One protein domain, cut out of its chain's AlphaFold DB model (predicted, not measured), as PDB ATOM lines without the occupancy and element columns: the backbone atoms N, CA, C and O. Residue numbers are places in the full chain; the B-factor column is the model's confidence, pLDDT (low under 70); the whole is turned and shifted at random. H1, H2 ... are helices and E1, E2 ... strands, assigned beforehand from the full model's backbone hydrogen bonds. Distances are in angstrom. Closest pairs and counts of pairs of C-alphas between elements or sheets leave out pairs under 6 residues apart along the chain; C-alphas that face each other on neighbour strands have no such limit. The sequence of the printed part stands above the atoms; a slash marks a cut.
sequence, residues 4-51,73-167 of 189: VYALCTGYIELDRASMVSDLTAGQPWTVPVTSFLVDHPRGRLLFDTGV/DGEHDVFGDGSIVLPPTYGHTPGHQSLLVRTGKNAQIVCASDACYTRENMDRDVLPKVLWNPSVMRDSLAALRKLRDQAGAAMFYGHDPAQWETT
ATOM      1  N   VAL A   4     117.909  81.591  80.864       97.25
ATOM      2  CA  VAL A   4     116.596  81.059  80.502       97.25
ATOM      3  C   VAL A   4     116.226  80.022  81.555       97.25
ATOM      4  O   VAL A   4     117.064  79.212  81.936       97.25
ATOM      5  N   TYR A   5     114.990  80.045  82.036       97.81
ATOM      6  CA  TYR A   5     114.480  79.128  83.050       97.81
ATOM      7  C   TYR A   5     113.235  78.441  82.512       97.81
ATOM      8  O   TYR A   5     112.276  79.113  82.132       97.81
ATOM      9  N   ALA A   6     113.239  77.111  82.503       97.25
ATOM     10  CA  ALA A   6     112.062  76.342  82.141       97.25
ATOM     11  C   ALA A   6     111.145  76.174  83.360       97.25
ATOM     12  O   ALA A   6     111.588  75.787  84.450       97.25
ATOM     13  N   LEU A   7     109.863  76.471  83.167       97.50
ATOM     14  CA  LEU A   7     108.817  76.412  84.178       97.50
ATOM     15  C   LEU A   7     107.870  75.254  83.860       97.50
ATOM     16  O   LEU A   7     107.357  75.151  82.749       97.50
ATOM     17  N   CYS A   8     107.623  74.400  84.853       94.25
ATOM     18  CA  CYS A   8     106.563  73.398  84.785       94.25
ATOM     19  C   CYS A   8     105.225  74.097  85.018       94.25
ATOM     20  O   CYS A   8     104.953  74.512  86.144       94.25
ATOM     21  N   THR A   9     104.384  74.205  83.995       95.50
ATOM     22  CA  THR A   9     103.087  74.893  84.104       95.50
ATOM     23  C   THR A   9     101.895  73.954  83.924       95.50
ATOM     24  O   THR A   9     100.815  74.369  83.512       95.50
ATOM     25  N   GLY A  10     102.103  72.676  84.244       94.38
ATOM     26  CA  GLY A  10     101.088  71.628  84.220       94.38
ATOM     27  C   GLY A  10     101.427  70.495  83.259       94.38
ATOM     28  O   GLY A  10     102.515  70.440  82.685       94.38
ATOM     29  N   TYR A  11     100.467  69.587  83.112       95.75
ATOM     30  CA  TYR A  11     100.507  68.467  82.179       95.75
ATOM     31  C   TYR A  11      99.143  68.335  81.510       95.75
ATOM     32  O   TYR A  11      98.122  68.661  82.120       95.75
ATOM     33  N   ILE A  12      99.136  67.844  80.276       94.81
ATOM     34  CA  ILE A  12      97.920  67.514  79.532       94.81
ATOM     35  C   ILE A  12      98.012  66.048  79.123       94.81
ATOM     36  O   ILE A  12      99.068  65.593  78.690       94.81
ATOM     37  N   GLU A  13      96.911  65.316  79.273       96.06
ATOM     38  CA  GLU A  13      96.753  63.978  78.707       96.06
ATOM     39  C   GLU A  13      95.911  64.071  77.434       96.06
ATOM     40  O   GLU A  13      94.853  64.705  77.410       96.06
ATOM     41  N   LEU A  14      96.406  63.461  76.366       95.50
ATOM     42  CA  LEU A  14      95.773  63.436  75.053       95.50
ATOM     43  C   LEU A  14      96.075  62.110  74.359       95.50
ATOM     44  O   LEU A  14      96.892  61.320  74.823       95.50
ATOM     45  N   ASP A  15      95.449  61.865  73.215       97.31
ATOM     46  CA  ASP A  15      95.849  60.745  72.370       97.31
ATOM     47  C   ASP A  15      97.152  61.074  71.627       97.31
ATOM     48  O   ASP A  15      97.229  62.091  70.932       97.31
ATOM     49  N   ARG A  16      98.171  60.215  71.718       96.62
ATOM     50  CA  ARG A  16      99.480  60.421  71.077       96.62
ATOM     51  C   ARG A  16      99.378  60.660  69.570       96.62
ATOM     52  O   ARG A  16     100.156  61.440  69.018       96.62
ATOM     53  N   ALA A  17      98.400  60.053  68.898       96.88
ATOM     54  CA  ALA A  17      98.191  60.237  67.469       96.88
ATOM     55  C   ALA A  17      97.706  61.648  67.103       96.88
ATOM     56  O   ALA A  17      97.707  61.998  65.925       96.88
ATOM     57  N   SER A  18      97.290  62.468  68.076       96.38
ATOM     58  CA  SER A  18      97.028  63.897  67.857       96.38
ATOM     59  C   SER A  18      98.317  64.708  67.676       96.38
ATOM     60  O   SER A  18      98.315  65.693  66.935       96.38
ATOM     61  N   MET A  19      99.424  64.264  68.279       95.88
ATOM     62  CA  MET A  19     100.728  64.935  68.231       95.88
ATOM     63  C   MET A  19     101.645  64.398  67.132       95.88
ATOM     64  O   MET A  19     102.490  65.137  66.633       95.88
ATOM     65  N   VAL A  20     101.479  63.134  66.738       96.00
ATOM     66  CA  VAL A  20     102.262  62.483  65.678       96.00
ATOM     67  C   VAL A  20     101.289  61.846  64.686       96.00
ATOM     68  O   VAL A  20     100.652  60.833  64.979       96.00
ATOM     69  N   SER A  21     101.115  62.483  63.525       93.75
ATOM     70  CA  SER A  21      99.948  62.248  62.665       93.75
ATOM     71  C   SER A  21      99.861  60.859  62.036       93.75
ATOM     72  O   SER A  21      98.765  60.446  61.654       93.75
ATOM     73  N   ASP A  22     100.983  60.154  61.908       94.44
ATOM     74  CA  ASP A  22     101.069  58.835  61.271       94.44
ATOM     75  C   ASP A  22     100.856  57.657  62.236       94.44
ATOM     76  O   ASP A  22     100.973  56.498  61.843       94.44
ATOM     77  N   LEU A  23     100.492  57.942  63.489       95.38
ATOM     78  CA  LEU A  23     100.103  56.928  64.460       95.38
ATOM     79  C   LEU A  23      98.601  56.619  64.406       95.38
ATOM     80  O   LEU A  23      97.753  57.475  64.114       95.38
ATOM     81  N   THR A  24      98.273  55.385  64.781       96.31
ATOM     82  CA  THR A  24      96.904  54.957  65.080       96.31
ATOM     83  C   THR A  24      96.482  55.495  66.446       96.31
ATOM     84  O   THR A  24      97.265  55.465  67.393       96.31
ATOM     85  N   ALA A  25      95.243  55.981  66.546       96.50
ATOM     86  CA  ALA A  25      94.669  56.425  67.815       96.50
ATOM     87  C   ALA A  25      94.475  55.253  68.797       96.50
ATOM     88  O   ALA A  25      94.377  54.095  68.387       96.50
ATOM     89  N   GLY A  26      94.368  55.568  70.083       96.12
ATOM     90  CA  GLY A  26      94.163  54.625  71.183       96.12
ATOM     91  C   GLY A  26      95.287  54.611  72.217       96.12
ATOM     92  O   GLY A  26      95.282  53.747  73.091       96.12
ATOM     93  N   GLN A  27      96.247  55.537  72.135       96.50
ATOM     94  CA  GLN A  27      97.361  55.623  73.080       96.50
ATOM     95  C   GLN A  27      97.292  56.945  73.855       96.50
ATOM     96  O   GLN A  27      97.777  57.958  73.345       96.50
ATOM     97  N   PRO A  28      96.741  56.953  75.084       97.25
ATOM     98  CA  PRO A  28      96.856  58.093  75.983       97.25
ATOM     99  C   PRO A  28      98.323  58.439  76.238       97.25
ATOM    100  O   PRO A  28      99.170  57.553  76.399       97.25
ATOM    101  N   TRP A  29      98.628  59.729  76.262       97.12
ATOM    102  CA  TRP A  29      99.970  60.234  76.473       97.12
ATOM    103  C   TRP A  29      99.941  61.545  77.247       97.12
ATOM    104  O   TRP A  29      99.312  62.518  76.827       97.12
ATOM    105  N   THR A  30     100.635  61.551  78.383       97.81
ATOM    106  CA  THR A  30     100.758  62.720  79.253       97.81
ATOM    107  C   THR A  30     102.004  63.501  78.885       97.81
ATOM    108  O   THR A  30     103.120  62.983  78.965       97.81
ATOM    109  N   VAL A  31     101.814  64.763  78.515       97.62
ATOM    110  CA  VAL A  31     102.881  65.651  78.057       97.62
ATOM    111  C   VAL A  31     103.001  66.894  78.937       97.62
ATOM    112  O   VAL A  31     102.000  67.353  79.498       97.62
ATOM    113  N   PRO A  32     104.219  67.432  79.117       97.44
ATOM    114  CA  PRO A  32     104.433  68.629  79.919       97.44
ATOM    115  C   PRO A  32     103.916  69.867  79.189       97.44
ATOM    116  O   PRO A  32     104.093  70.006  77.981       97.44
ATOM    117  N   VAL A  33     103.350  70.808  79.940       97.44
ATOM    118  CA  VAL A  33     103.126  72.176  79.467       97.44
ATOM    119  C   VAL A  33     104.204  73.050  80.077       97.44
ATOM    120  O   VAL A  33     104.352  73.093  81.303       97.44
ATOM    121  N   THR A  34     104.967  73.720  79.220       95.88
ATOM    122  CA  THR A  34     106.123  74.511  79.635       95.88
ATOM    123  C   THR A  34     105.909  75.993  79.365       95.88
ATOM    124  O   THR A  34     105.184  76.395  78.461       95.88
ATOM    125  N   SER A  35     106.543  76.824  80.181       98.06
ATOM    126  CA  SER A  35     106.728  78.249  79.912       98.06
ATOM    127  C   SER A  35     108.178  78.607  80.206       98.06
ATOM    128  O   SER A  35     108.850  77.906  80.970       98.06
ATOM    129  N   PHE A  36     108.680  79.681  79.609       98.25
ATOM    130  CA  PHE A  36     110.083  80.065  79.742       98.25
ATOM    131  C   PHE A  36     110.213  81.482  80.285       98.25
ATOM    132  O   PHE A  36     109.713  82.434  79.692       98.25
ATOM    133  N   LEU A  37     110.931  81.632  81.397       98.44
ATOM    134  CA  LEU A  37     111.364  82.936  81.891       98.44
ATOM    135  C   LEU A  37     112.759  83.231  81.340       98.44
ATOM    136  O   LEU A  37     113.697  82.481  81.602       98.44
ATOM    137  N   VAL A  38     112.909  84.335  80.617       98.19
ATOM    138  CA  VAL A  38     114.204  84.856  80.176       98.19
ATOM    139  C   VAL A  38     114.574  86.053  81.045       98.19
ATOM    140  O   VAL A  38     113.896  87.081  81.023       98.19
ATOM    141  N   ASP A  39     115.651  85.919  81.812       97.62
ATOM    142  CA  ASP A  39     116.246  87.001  82.593       97.62
ATOM    143  C   ASP A  39     117.326  87.681  81.747       97.62
ATOM    144  O   ASP A  39     118.393  87.117  81.481       97.62
ATOM    145  N   HIS A  40     117.002  88.878  81.260       97.38
ATOM    146  CA  HIS A  40     117.842  89.671  80.375       97.38
ATOM    147  C   HIS A  40     118.235  90.994  81.063       97.38
ATOM    148  O   HIS A  40     117.419  91.582  81.775       97.38
ATOM    149  N   PRO A  41     119.448  91.543  80.836       96.81
ATOM    150  CA  PRO A  41     119.878  92.800  81.466       96.81
ATOM    151  C   PRO A  41     118.957  94.009  81.227       96.81
ATOM    152  O   PRO A  41     118.998  94.972  81.985       96.81
ATOM    153  N   ARG A  42     118.145  93.972  80.163       97.25
ATOM    154  CA  ARG A  42     117.191  95.034  79.784       97.25
ATOM    155  C   ARG A  42     115.759  94.787  80.270       97.25
ATOM    156  O   ARG A  42     114.901  95.630  80.039       97.25
ATOM    157  N   GLY A  43     115.490  93.654  80.916       97.19
ATOM    158  CA  GLY A  43     114.160  93.293  81.401       97.19
ATOM    159  C   GLY A  43     113.924  91.786  81.400       97.19
ATOM    160  O   GLY A  43     114.723  91.016  80.880       97.19
ATOM    161  N   ARG A  44     112.802  91.355  81.973       97.88
ATOM    162  CA  ARG A  44     112.400  89.944  81.969       97.88
ATOM    163  C   ARG A  44     111.328  89.705  80.922       97.88
ATOM    164  O   ARG A  44     110.415  90.516  80.794       97.88
ATOM    165  N   LEU A  45     111.427  88.579  80.225       97.94
ATOM    166  CA  LEU A  45     110.395  88.085  79.319       97.94
ATOM    167  C   LEU A  45     109.843  86.772  79.870       97.94
ATOM    168  O   LEU A  45     110.617  85.874  80.193       97.94
ATOM    169  N   LEU A  46     108.522  86.652  79.943       98.12
ATOM    170  CA  LEU A  46     107.844  85.374  80.128       98.12
ATOM    171  C   LEU A  46     107.258  84.958  78.775       98.12
ATOM    172  O   LEU A  46     106.470  85.702  78.198       98.12
ATOM    173  N   PHE A  47     107.694  83.810  78.261       98.25
ATOM    174  CA  PHE A  47     107.208  83.214  77.022       98.25
ATOM    175  C   PHE A  47     106.271  82.052  77.356       98.25
ATOM    176  O   PHE A  47     106.680  81.110  78.043       98.25
ATOM    177  N   ASP A  48     105.030  82.164  76.876       96.81
ATOM    178  CA  ASP A  48     103.852  81.395  77.288       96.81
ATOM    179  C   ASP A  48     103.516  81.500  78.791       96.81
ATOM    180  O   ASP A  48     104.303  81.977  79.610       96.81
ATOM    181  N   THR A  49     102.290  81.115  79.164       95.06
ATOM    182  CA  THR A  49     101.785  81.237  80.550       95.06
ATOM    183  C   THR A  49     101.091  79.980  81.073       95.06
ATOM    184  O   THR A  49     100.414  80.023  82.101       95.06
ATOM    185  N   GLY A  50     101.251  78.856  80.376       93.94
ATOM    186  CA  GLY A  50     100.767  77.557  80.819       93.94
ATOM    187  C   GLY A  50      99.251  77.388  80.849       93.94
ATOM    188  O   GLY A  50      98.499  78.099  80.181       93.94
ATOM    189  N   VAL A  51      98.802  76.402  81.629       91.06
ATOM    190  CA  VAL A  51      97.385  76.041  81.736       91.06
ATOM    191  C   VAL A  51      96.738  76.780  82.903       91.06
ATOM    192  O   VAL A  51      97.230  76.751  84.032       91.06
ATOM    193  N   ASP A  73     103.621  91.655  64.025       95.06
ATOM    194  CA  ASP A  73     103.512  90.890  62.786       95.06
ATOM    195  C   ASP A  73     104.919  90.564  62.272       95.06
ATOM    196  O   ASP A  73     105.828  91.392  62.366       95.06
ATOM    197  N   GLY A  74     105.097  89.347  61.765       96.69
ATOM    198  CA  GLY A  74     106.394  88.811  61.363       96.69
ATOM    199  C   GLY A  74     107.376  88.576  62.518       96.69
ATOM    200  O   GLY A  74     107.004  88.183  63.627       96.69
ATOM    201  N   GLU A  75     108.663  88.758  62.215       98.44
ATOM    202  CA  GLU A  75     109.751  88.633  63.183       98.44
ATOM    203  C   GLU A  75     109.782  89.839  64.124       98.44
ATOM    204  O   GLU A  75     109.714  90.990  63.687       98.44
ATOM    205  N   HIS A  76     109.929  89.580  65.424       98.38
ATOM    206  CA  HIS A  76     110.013  90.640  66.420       98.38
ATOM    207  C   HIS A  76     111.239  90.496  67.319       98.38
ATOM    208  O   HIS A  76     111.367  89.528  68.062       98.38
ATOM    209  N   ASP A  77     112.118  91.493  67.291       98.38
ATOM    210  CA  ASP A  77     113.201  91.639  68.259       98.38
ATOM    211  C   ASP A  77     112.697  92.418  69.481       98.38
ATOM    212  O   ASP A  77     112.386  93.610  69.398       98.38
ATOM    213  N   VAL A  78     112.611  91.728  70.620       97.94
ATOM    214  CA  VAL A  78     111.984  92.229  71.853       97.94
ATOM    215  C   VAL A  78     112.716  93.457  72.399       97.94
ATOM    216  O   VAL A  78     112.092  94.374  72.937       97.94
ATOM    217  N   PHE A  79     114.041  93.486  72.254       97.12
ATOM    218  CA  PHE A  79     114.886  94.555  72.779       97.12
ATOM    219  C   PHE A  79     115.562  95.380  71.671       97.12
ATOM    220  O   PHE A  79     116.046  96.482  71.939       97.12
ATOM    221  N   GLY A  80     115.575  94.917  70.424       97.38
ATOM    222  CA  GLY A  80     116.236  95.598  69.305       97.38
ATOM    223  C   GLY A  80     117.759  95.412  69.283       97.38
ATOM    224  O   GLY A  80     118.457  96.208  68.662       97.38
ATOM    225  N   ASP A  81     118.288  94.430  70.020       96.38
ATOM    226  CA  ASP A  81     119.718  94.082  70.062       96.38
ATOM    227  C   ASP A  81     120.015  92.658  69.550       96.38
ATOM    228  O   ASP A  81     121.146  92.176  69.635       96.38
ATOM    229  N   GLY A  82     119.001  91.974  69.021       96.44
ATOM    230  CA  GLY A  82     119.064  90.619  68.495       96.44
ATOM    231  C   GLY A  82     119.189  89.532  69.562       96.44
ATOM    232  O   GLY A  82     119.319  88.358  69.211       96.44
ATOM    233  N   SER A  83     119.174  89.858  70.855       97.25
ATOM    234  CA  SER A  83     119.359  88.864  71.921       97.25
ATOM    235  C   SER A  83     118.140  87.963  72.124       97.25
ATOM    236  O   SER A  83     118.301  86.770  72.387       97.25
ATOM    237  N   ILE A  84     116.935  88.515  71.964       98.12
ATOM    238  CA  ILE A  84     115.661  87.810  72.088       98.12
ATOM    239  C   ILE A  84     114.798  88.148  70.879       98.12
ATOM    240  O   ILE A  84     114.335  89.278  70.728       98.12
ATOM    241  N   VAL A  85     114.568  87.149  70.036       98.56
ATOM    242  CA  VAL A  85     113.805  87.285  68.798       98.56
ATOM    243  C   VAL A  85     112.638  86.306  68.813       98.56
ATOM    244  O   VAL A  85     112.798  85.156  69.220       98.56
ATOM    245  N   LEU A  86     111.479  86.761  68.354       98.75
ATOM    246  CA  LEU A  86     110.290  85.957  68.107       98.75
ATOM    247  C   LEU A  86     110.165  85.721  66.594       98.75
ATOM    248  O   LEU A  86     109.544  86.538  65.908       98.75
ATOM    249  N   PRO A  87     110.805  84.681  66.029       98.50
ATOM    250  CA  PRO A  87     110.623  84.352  64.623       98.50
ATOM    251  C   PRO A  87     109.198  83.837  64.358       98.50
ATOM    252  O   PRO A  87     108.663  83.065  65.165       98.50
ATOM    253  N   PRO A  88     108.595  84.194  63.209       98.56
ATOM    254  CA  PRO A  88     107.337  83.603  62.787       98.56
ATOM    255  C   PRO A  88     107.540  82.116  62.492       98.56
ATOM    256  O   PRO A  88     108.421  81.729  61.724       98.56
ATOM    257  N   THR A  89     106.705  81.281  63.098       98.62
ATOM    258  CA  THR A  89     106.686  79.828  62.887       98.62
ATOM    259  C   THR A  89     105.246  79.364  62.732       98.62
ATOM    260  O   THR A  89     104.744  78.501  63.450       98.62
ATOM    261  N   TYR A  90     104.564  79.990  61.774       98.62
ATOM    262  CA  TYR A  90     103.159  79.775  61.461       98.62
ATOM    263  C   TYR A  90     102.842  78.314  61.118       98.62
ATOM    264  O   TYR A  90     103.714  77.503  60.805       98.62
ATOM    265  N   GLY A  91     101.553  77.995  61.096       98.38
ATOM    266  CA  GLY A  91     101.047  76.729  60.573       98.38
ATOM    267  C   GLY A  91     100.369  75.885  61.637       98.38
ATOM    268  O   GLY A  91      99.285  75.376  61.364       98.38
ATOM    269  N   HIS A  92     100.912  75.820  62.860       98.44
ATOM    270  CA  HIS A  92     100.147  75.292  63.995       98.44
ATOM    271  C   HIS A  92      98.938  76.195  64.280       98.44
ATOM    272  O   HIS A  92      97.795  75.744  64.249       98.44
ATOM    273  N   THR A  93      99.182  77.503  64.392       98.56
ATOM    274  CA  THR A  93      98.158  78.551  64.305       98.56
ATOM    275  C   THR A  93      98.551  79.584  63.235       98.56
ATOM    276  O   THR A  93      99.718  79.616  62.820       98.56
ATOM    277  N   PRO A  94      97.620  80.439  62.763       98.12
ATOM    278  CA  PRO A  94      97.932  81.480  61.777       98.12
ATOM    279  C   PRO A  94      98.980  82.502  62.244       98.12
ATOM    280  O   PRO A  94      99.639  83.106  61.409       98.12
ATOM    281  N   GLY A  95      99.123  82.700  63.560       97.88
ATOM    282  CA  GLY A  95     100.020  83.691  64.165       97.88
ATOM    283  C   GLY A  95     101.076  83.086  65.091       97.88
ATOM    284  O   GLY A  95     101.580  83.786  65.961       97.88
ATOM    285  N   HIS A  96     101.370  81.788  64.959       98.62
ATOM    286  CA  HIS A  96     102.333  81.108  65.826       98.62
ATOM    287  C   HIS A  96     103.747  81.698  65.673       98.62
ATOM    288  O   HIS A  96     104.224  81.930  64.559       98.62
ATOM    289  N   GLN A  97     104.429  81.893  66.801       98.62
ATOM    290  CA  GLN A  97     105.819  82.334  66.879       98.62
ATOM    291  C   GLN A  97     106.591  81.426  67.835       98.62
ATOM    292  O   GLN A  97     106.057  80.958  68.837       98.62
ATOM    293  N   SER A  98     107.864  81.194  67.533       98.81
ATOM    294  CA  SER A  98     108.792  80.520  68.446       98.81
ATOM    295  C   SER A  98     109.643  81.567  69.166       98.81
ATOM    296  O   SER A  98     109.621  82.741  68.810       98.81
ATOM    297  N   LEU A  99     110.420  81.158  70.168       98.75
ATOM    298  CA  LEU A  99     111.367  82.031  70.867       98.75
ATOM    299  C   LEU A  99     112.799  81.638  70.512       98.75
ATOM    300  O   LEU A  99     113.180  80.485  70.694       98.75
ATOM    301  N   LEU A 100     113.612  82.598  70.075       98.31
ATOM    302  CA  LEU A 100     115.053  82.458  69.878       98.31
ATOM    303  C   LEU A 100     115.800  83.361  70.866       98.31
ATOM    304  O   LEU A 100     115.703  84.585  70.794       98.31
ATOM    305  N   VAL A 101     116.597  82.758  71.748       98.06
ATOM    306  CA  VAL A 101     117.430  83.462  72.733       98.06
ATOM    307  C   VAL A 101     118.905  83.228  72.433       98.06
ATOM    308  O   VAL A 101     119.373  82.089  72.419       98.06
ATOM    309  N   ARG A 102     119.666  84.303  72.234       95.94
ATOM    310  CA  ARG A 102     121.126  84.270  72.082       95.94
ATOM    311  C   ARG A 102     121.765  84.557  73.435       95.94
ATOM    312  O   ARG A 102     121.863  85.706  73.848       95.94
ATOM    313  N   THR A 103     122.185  83.516  74.149       91.88
ATOM    314  CA  THR A 103     122.717  83.632  75.520       91.88
ATOM    315  C   THR A 103     124.214  83.960  75.573       91.88
ATOM    316  O   THR A 103     124.734  84.327  76.627       91.88
ATOM    317  N   GLY A 104     124.907  83.887  74.435       85.50
ATOM    318  CA  GLY A 104     126.317  84.242  74.274       85.50
ATOM    319  C   GLY A 104     126.769  84.132  72.815       85.50
ATOM    320  O   GLY A 104     125.960  83.839  71.938       85.50
ATOM    321  N   LYS A 105     128.070  84.333  72.552       79.75
ATOM    322  CA  LYS A 105     128.634  84.448  71.189       79.75
ATOM    323  C   LYS A 105     128.232  83.306  70.242       79.75
ATOM    324  O   LYS A 105     127.935  83.577  69.088       79.75
ATOM    325  N   ASN A 106     128.184  82.070  70.745       81.62
ATOM    326  CA  ASN A 106     127.838  80.862  69.981       81.62
ATOM    327  C   ASN A 106     126.791  79.994  70.711       81.62
ATOM    328  O   ASN A 106     126.767  78.777  70.546       81.62
ATOM    329  N   ALA A 107     125.985  80.595  71.590       90.25
ATOM    330  CA  ALA A 107     124.996  79.870  72.382       90.25
ATOM    331  C   ALA A 107     123.601  80.392  72.045       90.25
ATOM    332  O   ALA A 107     123.280  81.553  72.308       90.25
ATOM    333  N   GLN A 108     122.794  79.527  71.435       94.31
ATOM    334  CA  GLN A 108     121.426  79.826  71.036       94.31
ATOM    335  C   GLN A 108     120.491  78.782  71.628       94.31
ATOM    336  O   GLN A 108     120.780  77.586  71.583       94.31
ATOM    337  N   ILE A 109     119.376  79.246  72.173       97.06
ATOM    338  CA  ILE A 109     118.272  78.417  72.641       97.06
ATOM    339  C   ILE A 109     117.064  78.756  71.783       97.06
ATOM    340  O   ILE A 109     116.763  79.933  71.585       97.06
ATOM    341  N   VAL A 110     116.375  77.732  71.290       98.25
ATOM    342  CA  VAL A 110     115.109  77.886  70.577       98.25
ATOM    343  C   VAL A 110     114.023  77.146  71.336       98.25
ATOM    344  O   VAL A 110     114.081  75.922  71.437       98.25
ATOM    345  N   CYS A 111     113.021  77.865  71.834       98.31
ATOM    346  CA  CYS A 111     111.788  77.260  72.326       98.31
ATOM    347  C   CYS A 111     110.808  77.206  71.155       98.31
ATOM    348  O   CYS A 111     110.290  78.232  70.714       98.31
ATOM    349  N   ALA A 112     110.602  76.007  70.614       98.38
ATOM    350  CA  ALA A 112     109.776  75.795  69.434       98.38
ATOM    351  C   ALA A 112     108.290  76.047  69.715       98.38
ATOM    352  O   ALA A 112     107.584  76.453  68.794       98.38
ATOM    353  N   SER A 113     107.843  75.839  70.961       98.06
ATOM    354  CA  SER A 113     106.420  75.746  71.309       98.06
ATOM    355  C   SER A 113     105.725  74.762  70.350       98.06
ATOM    356  O   SER A 113     106.315  73.739  69.972       98.06
ATOM    357  N   ASP A 114     104.517  75.063  69.902       98.31
ATOM    358  CA  ASP A 114     103.694  74.138  69.125       98.31
ATOM    359  C   ASP A 114     104.062  74.060  67.633       98.31
ATOM    360  O   ASP A 114     103.560  73.201  66.906       98.31
ATOM    361  N   ALA A 115     105.020  74.870  67.164       98.44
ATOM    362  CA  ALA A 115     105.627  74.678  65.843       98.44
ATOM    363  C   ALA A 115     106.381  73.339  65.736       98.44
ATOM    364  O   ALA A 115     106.573  72.826  64.631       98.44
ATOM    365  N   CYS A 116     106.797  72.757  66.866       98.56
ATOM    366  CA  CYS A 116     107.311  71.395  66.932       98.56
ATOM    367  C   CYS A 116     107.096  70.805  68.331       98.56
ATOM    368  O   CYS A 116     107.854  71.095  69.261       98.56
ATOM    369  N   TYR A 117     106.103  69.924  68.466       98.19
ATOM    370  CA  TYR A 117     105.756  69.334  69.757       98.19
ATOM    371  C   TYR A 117     106.872  68.509  70.389       98.19
ATOM    372  O   TYR A 117     107.096  68.616  71.592       98.19
ATOM    373  N   THR A 118     107.562  67.677  69.609       98.12
ATOM    374  CA  THR A 118     108.540  66.725  70.148       98.12
ATOM    375  C   THR A 118     109.771  66.607  69.266       98.12
ATOM    376  O   THR A 118     109.740  66.953  68.080       98.12
ATOM    377  N   ARG A 119     110.853  66.049  69.815       97.62
ATOM    378  CA  ARG A 119     112.018  65.642  69.025       97.62
ATOM    379  C   ARG A 119     111.632  64.682  67.905       97.62
ATOM    380  O   ARG A 119     112.161  64.785  66.807       97.62
ATOM    381  N   GLU A 120     110.701  63.774  68.171       97.75
ATOM    382  CA  GLU A 120     110.223  62.799  67.196       97.75
ATOM    383  C   GLU A 120     109.570  63.471  65.981       97.75
ATOM    384  O   GLU A 120     109.856  63.077  64.851       97.75
ATOM    385  N   ASN A 121     108.768  64.525  66.192       98.38
ATOM    386  CA  ASN A 121     108.217  65.332  65.097       98.38
ATOM    387  C   ASN A 121     109.334  65.918  64.222       98.38
ATOM    388  O   ASN A 121     109.274  65.841  62.995       98.38
ATOM    389  N   MET A 122     110.375  66.463  64.858       98.06
ATOM    390  CA  MET A 122     111.516  67.061  64.167       98.06
ATOM    391  C   MET A 122     112.345  66.029  63.395       98.06
ATOM    392  O   MET A 122     112.718  66.284  62.249       98.06
ATOM    393  N   ASP A 123     112.648  64.888  64.013       97.75
ATOM    394  CA  ASP A 123     113.553  63.874  63.465       97.75
ATOM    395  C   ASP A 123     112.898  63.058  62.347       97.75
ATOM    396  O   ASP A 123     113.568  62.694  61.382       97.75
ATOM    397  N   ARG A 124     111.590  62.795  62.449       97.50
ATOM    398  CA  ARG A 124     110.833  62.032  61.444       97.50
ATOM    399  C   ARG A 124     110.163  62.904  60.386       97.50
ATOM    400  O   ARG A 124     109.610  62.358  59.440       97.50
ATOM    401  N   ASP A 125     110.191  64.225  60.553       96.38
ATOM    402  CA  ASP A 125     109.459  65.180  59.710       96.38
ATOM    403  C   ASP A 125     107.941  64.909  59.683       96.38
ATOM    404  O   ASP A 125     107.286  64.943  58.643       96.38
ATOM    405  N   VAL A 126     107.374  64.620  60.860       97.69
ATOM    406  CA  VAL A 126     105.948  64.305  61.038       97.69
ATOM    407  C   VAL A 126     105.261  65.430  61.800       97.69
ATOM    408  O   VAL A 126     105.700  65.824  62.881       97.69
ATOM    409  N   LEU A 127     104.156  65.934  61.255       97.88
ATOM    410  CA  LEU A 127     103.352  66.989  61.873       97.88
ATOM    411  C   LEU A 127     102.341  66.427  62.891       97.88
ATOM    412  O   LEU A 127     102.041  65.230  62.877       97.88
ATOM    413  N   PRO A 128     101.761  67.278  63.752       97.38
ATOM    414  CA  PRO A 128     100.558  66.920  64.494       97.38
ATOM    415  C   PRO A 128      99.300  66.898  63.618       97.38
ATOM    416  O   PRO A 128      99.282  67.404  62.498       97.38
ATOM    417  N   LYS A 129      98.209  66.332  64.149       95.94
ATOM    418  CA  LYS A 129      96.865  66.438  63.545       95.94
ATOM    419  C   LYS A 129      96.183  67.762  63.892       95.94
ATOM    420  O   LYS A 129      95.342  68.232  63.131       95.94
ATOM    421  N   VAL A 130      96.531  68.350  65.036       92.25
ATOM    422  CA  VAL A 130      95.993  69.632  65.504       92.25
ATOM    423  C   VAL A 130      96.875  70.756  64.967       92.25
ATOM    424  O   VAL A 130      97.940  71.030  65.511       92.25
ATOM    425  N   LEU A 131      96.459  71.360  63.856       97.12
ATOM    426  CA  LEU A 131      97.139  72.497  63.233       97.12
ATOM    427  C   LEU A 131      96.195  73.248  62.286       97.12
ATOM    428  O   LEU A 131      95.150  72.730  61.891       97.12
ATOM    429  N   TRP A 132      96.589  74.455  61.884       98.50
ATOM    430  CA  TRP A 132      95.849  75.292  60.940       98.50
ATOM    431  C   TRP A 132      96.196  75.006  59.471       98.50
ATOM    432  O   TRP A 132      95.298  74.850  58.646       98.50
ATOM    433  N   ASN A 133      97.485  74.935  59.124       98.50
ATOM    434  CA  ASN A 133      97.933  74.723  57.744       98.50
ATOM    435  C   ASN A 133      99.183  73.820  57.674       98.50
ATOM    436  O   ASN A 133     100.267  74.255  58.074       98.50
ATOM    437  N   PRO A 134      99.073  72.594  57.119       98.06
ATOM    438  CA  PRO A 134     100.190  71.650  57.076       98.06
ATOM    439  C   PRO A 134     101.366  72.119  56.214       98.06
ATOM    440  O   PRO A 134     102.514  71.816  56.526       98.06
ATOM    441  N   SER A 135     101.097  72.816  55.104       98.38
ATOM    442  CA  SER A 135     102.157  73.282  54.203       98.38
ATOM    443  C   SER A 135     102.989  74.363  54.877       98.38
ATOM    444  O   SER A 135     104.208  74.255  54.920       98.38
ATOM    445  N   VAL A 136     102.318  75.345  55.481       98.62
ATOM    446  CA  VAL A 136     102.979  76.433  56.209       98.62
ATOM    447  C   VAL A 136     103.730  75.890  57.429       98.62
ATOM    448  O   VAL A 136     104.859  76.292  57.692       98.62
ATOM    449  N   MET A 137     103.149  74.923  58.149       98.56
ATOM    450  CA  MET A 137     103.821  74.310  59.297       98.56
ATOM    451  C   MET A 137     105.082  73.534  58.891       98.56
ATOM    452  O   MET A 137     106.058  73.548  59.638       98.56
ATOM    453  N   ARG A 138     105.105  72.893  57.710       98.50
ATOM    454  CA  ARG A 138     106.324  72.253  57.178       98.50
ATOM    455  C   ARG A 138     107.440  73.257  56.927       98.50
ATOM    456  O   ARG A 138     108.583  72.964  57.267       98.50
ATOM    457  N   ASP A 139     107.119  74.433  56.395       98.62
ATOM    458  CA  ASP A 139     108.113  75.489  56.181       98.62
ATOM    459  C   ASP A 139     108.701  75.967  57.520       98.62
ATOM    460  O   ASP A 139     109.923  76.067  57.667       98.62
ATOM    461  N   SER A 140     107.849  76.160  58.532       98.69
ATOM    462  CA  SER A 140     108.267  76.486  59.901       98.69
ATOM    463  C   SER A 140     109.140  75.391  60.524       98.69
ATOM    464  O   SER A 140     110.201  75.686  61.077       98.69
ATOM    465  N   LEU A 141     108.749  74.120  60.392       98.62
ATOM    466  CA  LEU A 141     109.527  72.986  60.893       98.62
ATOM    467  C   LEU A 141     110.896  72.902  60.204       98.62
ATOM    468  O   LEU A 141     111.912  72.702  60.869       98.62
ATOM    469  N   ALA A 142     110.951  73.127  58.889       98.56
ATOM    470  CA  ALA A 142     112.197  73.166  58.132       98.56
ATOM    471  C   ALA A 142     113.106  74.332  58.564       98.56
ATOM    472  O   ALA A 142     114.325  74.162  58.644       98.56
ATOM    473  N   ALA A 143     112.545  75.503  58.877       98.38
ATOM    474  CA  ALA A 143     113.302  76.632  59.414       98.38
ATOM    475  C   ALA A 143     113.888  76.322  60.804       98.38
ATOM    476  O   ALA A 143     115.081  76.535  61.032       98.38
ATOM    477  N   LEU A 144     113.091  75.737  61.706       98.56
ATOM    478  CA  LEU A 144     113.560  75.286  63.021       98.56
ATOM    479  C   LEU A 144     114.642  74.200  62.900       98.56
ATOM    480  O   LEU A 144     115.638  74.235  63.624       98.56
ATOM    481  N   ARG A 145     114.503  73.280  61.938       98.12
ATOM    482  CA  ARG A 145     115.515  72.258  61.640       98.12
ATOM    483  C   ARG A 145     116.843  72.878  61.214       98.12
ATOM    484  O   ARG A 145     117.886  72.443  61.688       98.12
ATOM    485  N   LYS A 146     116.829  73.931  60.388       97.75
ATOM    486  CA  LYS A 146     118.053  74.671  60.024       97.75
ATOM    487  C   LYS A 146     118.710  75.322  61.244       97.75
ATOM    488  O   LYS A 146     119.928  75.238  61.373       97.75
ATOM    489  N   LEU A 147     117.935  75.917  62.155       96.25
ATOM    490  CA  LEU A 147     118.485  76.477  63.399       96.25
ATOM    491  C   LEU A 147     119.171  75.399  64.250       96.25
ATOM    492  O   LEU A 147     120.272  75.618  64.752       96.25
ATOM    493  N   ARG A 148     118.562  74.217  64.365       96.25
ATOM    494  CA  ARG A 148     119.155  73.084  65.083       96.25
ATOM    495  C   ARG A 148     120.419  72.560  64.396       96.25
ATOM    496  O   ARG A 148     121.466  72.476  65.028       96.25
ATOM    497  N   ASP A 149     120.316  72.214  63.116       95.56
ATOM    498  CA  ASP A 149     121.314  71.389  62.425       95.56
ATOM    499  C   ASP A 149     122.458  72.215  61.824       95.56
ATOM    500  O   ASP A 149     123.583  71.733  61.733       95.56
ATOM    501  N   GLN A 150     122.189  73.461  61.419       93.31
ATOM    502  CA  GLN A 150     123.185  74.333  60.782       93.31
ATOM    503  C   GLN A 150     123.738  75.382  61.747       93.31
ATOM    504  O   GLN A 150     124.929  75.674  61.704       93.31
ATOM    505  N   ALA A 151     122.893  75.946  62.617       91.31
ATOM    506  CA  ALA A 151     123.321  76.955  63.590       91.31
ATOM    507  C   ALA A 151     123.683  76.367  64.968       91.31
ATOM    508  O   ALA A 151     124.212  77.082  65.818       91.31
ATOM    509  N   GLY A 152     123.434  75.071  65.196       92.31
ATOM    510  CA  GLY A 152     123.748  74.406  66.462       92.31
ATOM    511  C   GLY A 152     122.908  74.918  67.632       92.31
ATOM    512  O   GLY A 152     123.386  74.955  68.767       92.31
ATOM    513  N   ALA A 153     121.680  75.376  67.374       94.81
ATOM    514  CA  ALA A 153     120.795  75.853  68.427       94.81
ATOM    515  C   ALA A 153     120.319  74.698  69.325       94.81
ATOM    516  O   ALA A 153     119.913  73.633  68.851       94.81
ATOM    517  N   ALA A 154     120.316  74.932  70.637       95.19
ATOM    518  CA  ALA A 154     119.709  74.029  71.603       95.19
ATOM    519  C   ALA A 154     118.179  74.145  71.516       95.19
ATOM    520  O   ALA A 154     117.603  75.183  71.846       95.19
ATOM    521  N   MET A 155     117.526  73.078  71.060       96.69
ATOM    522  CA  MET A 155     116.072  73.040  70.887       96.69
ATOM    523  C   MET A 155     115.361  72.646  72.179       96.69
ATOM    524  O   MET A 155     115.712  71.633  72.779       96.69
ATOM    525  N   PHE A 156     114.302  73.372  72.525       97.38
ATOM    526  CA  PHE A 156     113.255  72.974  73.464       97.38
ATOM    527  C   PHE A 156     111.943  72.825  72.696       97.38
ATOM    528  O   PHE A 156     111.469  73.780  72.081       97.38
ATOM    529  N   TYR A 157     111.392  71.617  72.684       98.00
ATOM    530  CA  TYR A 157     110.150  71.280  71.995       98.00
ATOM    531  C   TYR A 157     108.942  71.580  72.894       98.00
ATOM    532  O   TYR A 157     109.091  71.644  74.113       98.00
ATOM    533  N   GLY A 158     107.758  71.780  72.309       96.69
ATOM    534  CA  GLY A 158     106.586  72.242  73.068       96.69
ATOM    535  C   GLY A 158     106.135  71.285  74.180       96.69
ATOM    536  O   GLY A 158     105.861  71.710  75.303       96.69
ATOM    537  N   HIS A 159     106.115  69.982  73.883       97.69
ATOM    538  CA  HIS A 159     105.426  68.958  74.670       97.69
ATOM    539  C   HIS A 159     106.170  67.609  74.660       97.69
ATOM    540  O   HIS A 159     105.557  66.558  74.511       97.69
ATOM    541  N   ASP A 160     107.499  67.615  74.796       97.69
ATOM    542  CA  ASP A 160     108.332  66.401  74.769       97.69
ATOM    543  C   ASP A 160     108.620  65.867  76.189       97.69
ATOM    544  O   ASP A 160     109.425  66.466  76.914       97.69
ATOM    545  N   PRO A 161     108.019  64.735  76.614       96.94
ATOM    546  CA  PRO A 161     108.250  64.189  77.952       96.94
ATOM    547  C   PRO A 161     109.697  63.744  78.179       96.94
ATOM    548  O   PRO A 161     110.249  63.992  79.250       96.94
ATOM    549  N   ALA A 162     110.337  63.142  77.172       96.06
ATOM    550  CA  ALA A 162     111.695  62.615  77.295       96.06
ATOM    551  C   ALA A 162     112.724  63.748  77.438       96.06
ATOM    552  O   ALA A 162     113.657  63.671  78.240       96.06
ATOM    553  N   GLN A 163     112.538  64.846  76.702       96.00
ATOM    554  CA  GLN A 163     113.324  66.058  76.925       96.00
ATOM    555  C   GLN A 163     113.055  66.649  78.315       96.00
ATOM    556  O   GLN A 163     113.984  67.080  79.001       96.00
ATOM    557  N   TRP A 164     111.797  66.680  78.748       95.69
ATOM    558  CA  TRP A 164     111.418  67.300  80.013       95.69
ATOM    559  C   TRP A 164     111.956  66.580  81.255       95.69
ATOM    560  O   TRP A 164     112.269  67.223  82.263       95.69
ATOM    561  N   GLU A 165     112.120  65.259  81.192       94.75
ATOM    562  CA  GLU A 165     112.745  64.457  82.254       94.75
ATOM    563  C   GLU A 165     114.176  64.902  82.573       94.75
ATOM    564  O   GLU A 165     114.603  64.845  83.726       94.75
ATOM    565  N   THR A 166     114.903  65.383  81.566       92.75
ATOM    566  CA  THR A 166     116.326  65.738  81.670       92.75
ATOM    567  C   THR A 166     116.582  67.246  81.675       92.75
ATOM    568  O   THR A 166     117.704  67.688  81.927       92.75
ATOM    569  N   THR A 167     115.547  68.051  81.434       93.25
ATOM    570  CA  THR A 167     115.636  69.513  81.399       93.25
ATOM    571  C   THR A 167     115.810  70.090  82.811       93.25
ATOM    572  O   THR A 167     114.959  69.837  83.670       93.25
TER     573      THR A 167
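AT A GLANCE: This is residues 4 to 51 and 73 to 167 of the 189 residues of an uncharacterized protein of Candidatus Rokubacteria bacterium (UniProt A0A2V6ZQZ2). Two sheets lie partly face to face as a sandwich: a short, four-stranded sheet E4 E5 E6 E7 and a long, twisted ribbon E1 E2 E3, their strands crossed at 39 degrees. The longest helix, H3, runs on the side of the four-stranded sheet away from the ribbon and only grazes it; the short H4 is beside the strands of the ribbon. The printed part has 143 residues, with four named helices and seven named strands in the order E1 H1 E2 E3 E4 E5 E6 H2 H3 E7 H4, and its class is mixed, helices and strands. The sheet E4 E5 E6 E7 is mixed and the sheet E1 E2 E3 antiparallel. The whole is compact, with a radius of gyration of the C-alphas of 14.8 A, but elongated, spanning 47 by 30 by 26 A.

IN THESE COORDINATES: In the four-stranded sheet, E4 is residues 84 to 86, E5 residues 99 to 104, 15.5 A long, E6 residues 107 to 111, 13.5 A, and E7 residues 154 to 156. In the other sheet, E1, residues 4 to 15, begins at C-alpha 4 (116.596, 81.059, 80.502), is 30.2 A long and bends by 62 degrees at residue 10; E2, residues 28 to 40, measures 38.2 A, and E3 is residues 43 to 47. H1 is residues 16 to 19, H2 residues 119 to 124, H3 residues 134 to 149, 21.8 A long, and H4 residues 161 to 166, ending at C-alpha 166 (116.326, 65.738, 81.670).

HOW THE PARTS SIT: E4 E5 E6 form a meander, each strand the antiparallel neighbour of the one before, and its two hairpins show N 85 to O 100 at 2.9 A and N 101 to O 109 at 2.8 A. E6 and E7 are parallel, with N 156 to O 110 at 2.8 A; E6, H2 H3 and E7 make a strand-helix-strand unit, two parallel strands with helices between, whose crossover is right-handed. H3 grazes this sheet with residues 144 to 148. H2 and H3 are close but not clearly touching, about perpendicular at 74 degrees; their closest C-alphas are those of Met 122 and Arg 145, 7.0 A apart. In the other sheet, E1 and E2 are antiparallel, with N 5 to O 37 at 2.8 A, and E2 and E3 are a hairpin, with N 38 to O 45 at 2.8 A. H1 grazes this sheet with residues 16 to 19. H4 is on it at a height over the sheet of 5.8 A, over none of its strands. Every O i to N i+4 pair is within hydrogen-bond range in H2 and H3, 1 of 2 is in H4, and H1 is too short for such a pair.

THE WHOLE: The C-alphas farthest apart, those of Gly 26 and Arg 42, are 47.3 A apart. Residues 52 to 72 are not printed, and C-alphas 51 and 73 are 24.8 A apart across the cut. The link from E4 to E5, residues 87 to 98, is long. The mean pLDDT of the printed part is 96.6, and no printed residue is under 70.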